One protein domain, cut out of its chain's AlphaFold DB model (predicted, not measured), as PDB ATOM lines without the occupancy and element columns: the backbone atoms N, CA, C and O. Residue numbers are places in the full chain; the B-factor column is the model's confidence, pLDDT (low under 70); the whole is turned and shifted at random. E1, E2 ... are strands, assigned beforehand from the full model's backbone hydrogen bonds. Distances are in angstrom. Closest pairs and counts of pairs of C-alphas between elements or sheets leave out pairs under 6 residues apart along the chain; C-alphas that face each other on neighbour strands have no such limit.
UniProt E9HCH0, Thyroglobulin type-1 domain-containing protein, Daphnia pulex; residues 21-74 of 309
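AT A GLANCE: This is residues 21 to 74 of the 309 residues of the protein "Thyroglobulin type-1 domain-containing protein" of Daphnia pulex (UniProt E9HCH0). This is a small domain with little regular structure: one short hairpin, E1 and E2, in the middle of long unnamed stretches, residues 21 to 32 before it and 50 to 74 after it. Residues 63 to 64 fold back to pair with E2, and the hairpin's link reaches to one end of the longest axis at Ser 41. The printed part has 54 residues, no named helix and two named strands, E1 then E2, an antiparallel sheet; the class is all strand, though these hold only 7 residues. It is compact, with a radius of gyration of the C-alphas of 11.2 A and spans of 35 by 25 by 15 A.

IN THESE COORDINATES: E1, residues 33 to 35, begins at C-alpha 33 (228.981, 161.089, 185.840) and is 6.7 A long. E2, residues 46 to 49, is 10.9 A long and ends at C-alpha 49 (231.740, 158.938, 182.537).

HOW THE PARTS SIT: E1 and E2 form an antiparallel hairpin, with 153 degrees between directions. C-alphas 35 and 47 face each other at 4.0 A. N 34 and O 48, 2.9 A, are within hydrogen-bond range. Residues 46 to 47 of E2 pair antiparallel with residues 63 to 64.

THE WHOLE: The C-alphas farthest apart are those of Ser 41 and Pro 74, 35.7 A. The printed part has no cut, and the link from E1 to E2 is short. Mean pLDDT of the printed part is 87.0; residues 39 to 41 and 59 are under 70.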
ATOM      1  N   ILE A  21     225.351 151.839 194.243       85.00
ATOM      2  CA  ILE A  21     224.061 152.372 193.803       85.00
ATOM      3  C   ILE A  21     224.342 153.432 192.734       85.00
ATOM      4  O   ILE A  21     225.100 154.364 193.015       85.00
ATOM      5  N   PRO A  22     223.769 153.314 191.524       89.75
ATOM      6  CA  PRO A  22     224.000 154.294 190.475       89.75
ATOM      7  C   PRO A  22     223.271 155.609 190.770       89.75
ATOM      8  O   PRO A  22     222.150 155.623 191.285       89.75
ATOM      9  N   GLU A  23     223.887 156.722 190.389       92.38
ATOM     10  CA  GLU A  23     223.282 158.049 190.455       92.38
ATOM     11  C   GLU A  23     222.364 158.254 189.236       92.38
ATOM     12  O   GLU A  23     222.790 158.141 188.080       92.38
ATOM     13  N   CYS A  24     221.087 158.564 189.477       93.50
ATOM     14  CA  CYS A  24     220.091 158.795 188.429       93.50
ATOM     15  C   CYS A  24     219.549 160.234 188.456       93.50
ATOM     16  O   CYS A  24     219.571 160.909 189.484       93.50
ATOM     17  N   ASP A  25     219.055 160.715 187.314       92.19
ATOM     18  CA  ASP A  25     218.262 161.940 187.232       92.19
ATOM     19  C   ASP A  25     216.812 161.714 187.717       92.19
ATOM     20  O   ASP A  25     216.404 160.600 188.054       92.19
ATOM     21  N   HIS A  26     216.009 162.781 187.750       92.75
ATOM     22  CA  HIS A  26     214.607 162.738 188.190       92.75
ATOM     23  C   HIS A  26     213.690 161.895 187.284       92.75
ATOM     24  O   HIS A  26     212.580 161.559 187.690       92.75
ATOM     25  N   LEU A  27     214.137 161.550 186.072       89.75
ATOM     26  CA  LEU A  27     213.434 160.654 185.151       89.75
ATOM     27  C   LEU A  27     213.927 159.203 185.277       89.75
ATOM     28  O   LEU A  27     213.459 158.329 184.549       89.75
ATOM     29  N   GLY A  28     214.864 158.926 186.189       90.06
ATOM     30  CA  GLY A  28     215.438 157.599 186.395       90.06
ATOM     31  C   GLY A  28     216.468 157.195 185.338       90.06
ATOM     32  O   GLY A  28     216.771 156.006 185.219       90.06
ATOM     33  N   ARG A  29     217.006 158.149 184.568       90.88
ATOM     34  CA  ARG A  29     218.122 157.911 183.638       90.88
ATOM     35  C   ARG A  29     219.445 158.054 184.376       90.88
ATOM     36  O   ARG A  29     219.531 158.803 185.344       90.88
ATOM     37  N   PHE A  30     220.486 157.368 183.916       93.19
ATOM     38  CA  PHE A  30     221.819 157.515 184.499       93.19
ATOM     39  C   PHE A  30     222.317 158.952 184.355       93.19
ATOM     40  O   PHE A  30     222.211 159.554 183.283       93.19
ATOM     41  N   GLN A  31     222.881 159.498 185.431       94.19
ATOM     42  CA  GLN A  31     223.656 160.725 185.314       94.19
ATOM     43  C   GLN A  31     224.942 160.437 184.522       94.19
ATOM     44  O   GLN A  31     225.556 159.392 184.749       94.19
ATOM     45  N   PRO A  32     225.389 161.341 183.623       93.81
ATOM     46  CA  PRO A  32     226.590 161.115 182.813       93.81
ATOM     47  C   PRO A  32     227.875 160.903 183.621       93.81
ATOM     48  O   PRO A  32     228.831 160.352 183.086       93.81
ATOM     49  N   ILE A  33     227.908 161.353 184.878       93.06
ATOM     50  CA  ILE A  33     228.981 161.089 185.840       93.06
ATOM     51  C   ILE A  33     228.457 160.077 186.857       93.06
ATOM     52  O   ILE A  33     227.373 160.259 187.404       93.06
ATOM     53  N   GLN A  34     229.243 159.042 187.127       92.94
ATOM     54  CA  GLN A  34     229.023 158.098 188.221       92.94
ATOM     55  C   GLN A  34     230.237 158.123 189.141       92.94
ATOM     56  O   GLN A  34     231.357 158.308 188.669       92.94
ATOM     57  N   CYS A  35     230.031 157.951 190.444       90.62
ATOM     58  CA  CYS A  35     231.095 158.049 191.437       90.62
ATOM     59  C   CYS A  35     231.042 156.890 192.436       90.62
ATOM     60  O   CYS A  35     229.971 156.411 192.804       90.62
ATOM     61  N   LEU A  36     232.208 156.445 192.909       87.44
ATOM     62  CA  LEU A  36     232.280 155.493 194.015       87.44
ATOM     63  C   LEU A  36     231.871 156.184 195.328       87.44
ATOM     64  O   LEU A  36     232.134 157.374 195.503       87.44
ATOM     65  N   PRO A  37     231.306 155.450 196.305       82.50
ATOM     66  CA  PRO A  37     231.150 155.970 197.658       82.50
ATOM     67  C   PRO A  37     232.497 156.456 198.208       82.50
ATOM     68  O   PRO A  37     233.534 155.851 197.923       82.50
ATOM     69  N   ALA A  38     232.490 157.519 199.014       76.38
ATOM     70  CA  ALA A  38     233.699 158.003 199.675       76.38
ATOM     71  C   ALA A  38     234.238 156.910 200.614       76.38
ATOM     72  O   ALA A  38     233.643 156.616 201.648       76.38
ATOM     73  N   LYS A  39     235.340 156.263 200.215       66.69
ATOM     74  CA  LYS A  39     235.970 155.166 200.970       66.69
ATOM     75  C   LYS A  39     237.277 155.575 201.651       66.69
ATOM     76  O   LYS A  39     237.780 154.813 202.470       66.69
ATOM     77  N   SER A  40     237.843 156.739 201.323       62.84
ATOM     78  CA  SER A  40     239.120 157.186 201.881       62.84
ATOM     79  C   SER A  40     238.937 158.187 203.022       62.84
ATOM     80  O   SER A  40     238.040 159.031 203.011       62.84
ATOM     81  N   SER A  41     239.868 158.152 203.976       63.91
ATOM     82  CA  SER A  41     240.039 159.193 204.995       63.91
ATOM     83  C   SER A  41     240.423 160.557 204.405       63.91
ATOM     84  O   SER A  41     240.282 161.566 205.087       63.91
ATOM     85  N   SER A  42     240.872 160.604 203.140       75.38
ATOM     86  CA  SER A  42     241.127 161.850 202.405       75.38
ATOM     87  C   SER A  42     239.852 162.523 201.884       75.38
ATOM     88  O   SER A  42     239.925 163.647 201.394       75.38
ATOM     89  N   GLY A  43     238.691 161.854 201.952       75.56
ATOM     90  CA  GLY A  43     237.418 162.366 201.431       75.56
ATOM     91  C   GLY A  43     237.338 162.427 199.901       75.56
ATOM     92  O   GLY A  43     236.370 162.950 199.353       75.56
ATOM     93  N   GLN A  44     238.341 161.898 199.197       82.38
ATOM     94  CA  GLN A  44     238.401 161.909 197.741       82.38
ATOM     95  C   GLN A  44     237.465 160.855 197.146       82.38
ATOM     96  O   GLN A  44     237.397 159.712 197.604       82.38
ATOM     97  N   VAL A  45     236.750 161.250 196.095       88.56
ATOM     98  CA  VAL A  45     235.748 160.431 195.413       88.56
ATOM     99  C   VAL A  45     236.177 160.235 193.964       88.56
ATOM    100  O   VAL A  45     236.312 161.214 193.232       88.56
ATOM    101  N   SER A  46     236.396 158.976 193.575       88.69
ATOM    102  CA  SER A  46     236.696 158.589 192.191       88.69
ATOM    103  C   SER A  46     235.407 158.493 191.377       88.69
ATOM    104  O   SER A  46     234.441 157.869 191.830       88.69
ATOM    105  N   CYS A  47     235.395 159.093 190.190       92.00
ATOM    106  CA  CYS A  47     234.261 159.172 189.279       92.00
ATOM    107  C   CYS A  47     234.647 158.761 187.850       92.00
ATOM    108  O   CYS A  47     235.821 158.766 187.491       92.00
ATOM    109  N   TRP A  48     233.663 158.396 187.029       92.38
ATOM    110  CA  TRP A  48     233.831 158.052 185.613       92.38
ATOM    111  C   TRP A  48     232.631 158.516 184.782       92.38
ATOM    112  O   TRP A  48     231.543 158.748 185.314       92.38
ATOM    113  N   CYS A  49     232.827 158.639 183.465       92.88
ATOM    114  CA  CYS A  49     231.740 158.938 182.537       92.88
ATOM    115  C   CYS A  49     230.991 157.665 182.131       92.88
ATOM    116  O   CYS A  49     231.619 156.635 181.866       92.88
ATOM    117  N   VAL A  50     229.667 157.752 181.997       92.94
ATOM    118  CA  VAL A  50     228.824 156.659 181.488       92.94
ATOM    119  C   VAL A  50     227.980 157.058 180.279       92.94
ATOM    120  O   VAL A  50     227.671 158.232 180.073       92.94
ATOM    121  N   ASP A  51     227.617 156.063 179.474       92.38
ATOM    122  CA  ASP A  51     226.614 156.194 178.421       92.38
ATOM    123  C   ASP A  51     225.181 156.212 178.982       92.38
ATOM    124  O   ASP A  51     224.943 156.041 180.179       92.38
ATOM    125  N   GLU A  52     224.195 156.429 178.109       92.38
ATOM    126  CA  GLU A  52     222.769 156.443 178.473       92.38
ATOM    127  C   GLU A  52     222.285 155.130 179.129       92.38
ATOM    128  O   GLU A  52     221.288 155.121 179.862       92.38
ATOM    129  N   ALA A  53     222.990 154.024 178.882       92.38
ATOM    130  CA  ALA A  53     222.728 152.718 179.473       92.38
ATOM    131  C   ALA A  53     223.556 152.449 180.746       92.38
ATOM    132  O   ALA A  53     223.455 151.361 181.308       92.38
ATOM    133  N   GLY A  54     224.341 153.421 181.222       91.69
ATOM    134  CA  GLY A  54     225.121 153.329 182.456       91.69
ATOM    135  C   GLY A  54     226.469 152.615 182.314       91.69
ATOM    136  O   GLY A  54     227.131 152.367 183.321       91.69
ATOM    137  N   ASN A  55     226.911 152.289 181.096       90.75
ATOM    138  CA  ASN A  55     228.220 151.665 180.879       90.75
ATOM    139  C   ASN A  55     229.301 152.727 180.838       90.75
ATOM    140  O   ASN A  55     229.105 153.789 180.252       90.75
ATOM    141  N   GLN A  56     230.467 152.422 181.403       89.56
ATOM    142  CA  GLN A  56     231.612 153.316 181.309       89.56
ATOM    143  C   GLN A  56     231.959 153.584 179.839       89.56
ATOM    144  O   GLN A  56     232.124 152.655 179.045       89.56
ATOM    145  N   VAL A  57     232.082 154.862 179.483       87.56
ATOM    146  CA  VAL A  57     232.450 155.268 178.124       87.56
ATOM    147  C   VAL A  57     233.904 154.878 177.873       87.56
ATOM    148  O   VAL A  57     234.792 155.204 178.668       87.56
ATOM    149  N   ALA A  58     234.153 154.187 176.758       75.62
ATOM    150  CA  ALA A  58     235.498 153.797 176.353       75.62
ATOM    151  C   ALA A  58     236.432 155.019 176.305       75.62
ATOM    152  O   ALA A  58     236.031 156.100 175.877       75.62
ATOM    153  N   ASN A  59     237.681 154.834 176.736       69.25
ATOM    154  CA  ASN A  59     238.718 155.873 176.786       69.25
ATOM    155  C   ASN A  59     238.457 157.026 177.776       69.25
ATOM    156  O   ASN A  59     239.153 158.035 177.714       69.25
ATOM    157  N   THR A  60     237.512 156.884 178.713       71.12
ATOM    158  CA  THR A  60     237.407 157.787 179.871       71.12
ATOM    159  C   THR A  60     238.063 157.135 181.085       71.12
ATOM    160  O   THR A  60     237.619 156.091 181.572       71.12
ATOM    161  N   THR A  61     239.175 157.709 181.546       80.12
ATOM    162  CA  THR A  61     239.819 157.290 182.795       80.12
ATOM    163  C   THR A  61     238.973 157.725 183.984       80.12
ATOM    164  O   THR A  61     238.185 158.664 183.889       80.12
ATOM    165  N   GLN A  62     239.130 157.041 185.115       88.56
ATOM    166  CA  GLN A  62     238.558 157.541 186.362       88.56
ATOM    167  C   GLN A  62     239.245 158.859 186.755       88.56
ATOM    168  O   GLN A  62     240.446 159.012 186.535       88.56
ATOM    169  N   PHE A  63     238.490 159.791 187.327       89.88
ATOM    170  CA  PHE A  63     238.944 161.125 187.726       89.88
ATOM    171  C   PHE A  63     238.381 161.503 189.100       89.88
ATOM    172  O   PHE A  63     237.430 160.882 189.583       89.88
ATOM    173  N   LEU A  64     238.948 162.517 189.756       90.44
ATOM    174  CA  LEU A  64     238.419 162.984 191.036       90.44
ATOM    175  C   LEU A  64     237.163 163.834 190.833       90.44
ATOM    176  O   LEU A  64     237.064 164.632 189.901       90.44
ATOM    177  N   ARG A  65     236.182 163.705 191.730       89.50
ATOM    178  CA  ARG A  65     234.956 164.517 191.680       89.50
ATOM    179  C   ARG A  65     235.283 166.012 191.530       89.50
ATOM    180  O   ARG A  65     235.977 166.585 192.364       89.50
ATOM    181  N   GLY A  66     234.726 166.636 190.489       87.50
ATOM    182  CA  GLY A  66     234.921 168.055 190.166       87.50
ATOM    183  C   GLY A  66     236.029 168.345 189.147       87.50
ATOM    184  O   GLY A  66     236.090 169.460 188.640       87.50
ATOM    185  N   GLU A  67     236.859 167.359 188.802       88.75
ATOM    186  CA  GLU A  67     237.971 167.520 187.856       88.75
ATOM    187  C   GLU A  67     237.515 167.517 186.388       88.75
ATOM    188  O   GLU A  67     238.085 168.211 185.547       88.75
ATOM    189  N   GLN A  68     236.445 166.780 186.075       89.25
ATOM    190  CA  GLN A  68     235.943 166.620 184.712       89.25
ATOM    191  C   GLN A  68     234.416 166.735 184.634       89.25
ATOM    192  O   GLN A  68     233.681 166.393 185.562       89.25
ATOM    193  N   THR A  69     233.933 167.194 183.476       90.50
ATOM    194  CA  THR A  69     232.514 167.186 183.098       90.50
ATOM    195  C   THR A  69     232.259 166.144 182.014       90.50
ATOM    196  O   THR A  69     232.938 166.166 180.985       90.50
ATOM    197  N   CYS A  70     231.244 165.296 182.185       91.31
ATOM    198  CA  CYS A  70     230.832 164.325 181.170       91.31
ATOM    199  C   CYS A  70     229.616 164.833 180.384       91.31
ATOM    200  O   CYS A  70     228.692 165.424 180.948       91.31
ATOM    201  N   ARG A  71     229.607 164.586 179.071       90.19
ATOM    202  CA  ARG A  71     228.436 164.815 178.210       90.19
ATOM    203  C   ARG A  71     227.613 163.536 178.113       90.19
ATOM    204  O   ARG A  71     228.158 162.445 178.239       90.19
ATOM    205  N   LEU A  72     226.317 163.682 177.848       90.19
ATOM    206  CA  LEU A  72     225.452 162.540 177.559       90.19
ATOM    207  C   LEU A  72     225.931 161.840 176.278       90.19
ATOM    208  O   LEU A  72     226.085 162.488 175.240       90.19
ATOM    209  N   VAL A  73     226.147 160.526 176.360       91.12
ATOM    210  CA  VAL A  73     226.480 159.677 175.211       91.12
ATOM    211  C   VAL A  73     225.258 158.810 174.889       91.12
ATOM    212  O   VAL A  73     224.980 157.868 175.636       91.12
ATOM    213  N   PRO A  74     224.494 159.138 173.831       92.19
ATOM    214  CA  PRO A  74     223.278 158.410 173.498       92.19
ATOM    215  C   PRO A  74     223.605 157.014 172.967       92.19
ATOM    216  O   PRO A  74     224.526 156.830 172.164       92.19
TER     217      PRO A  74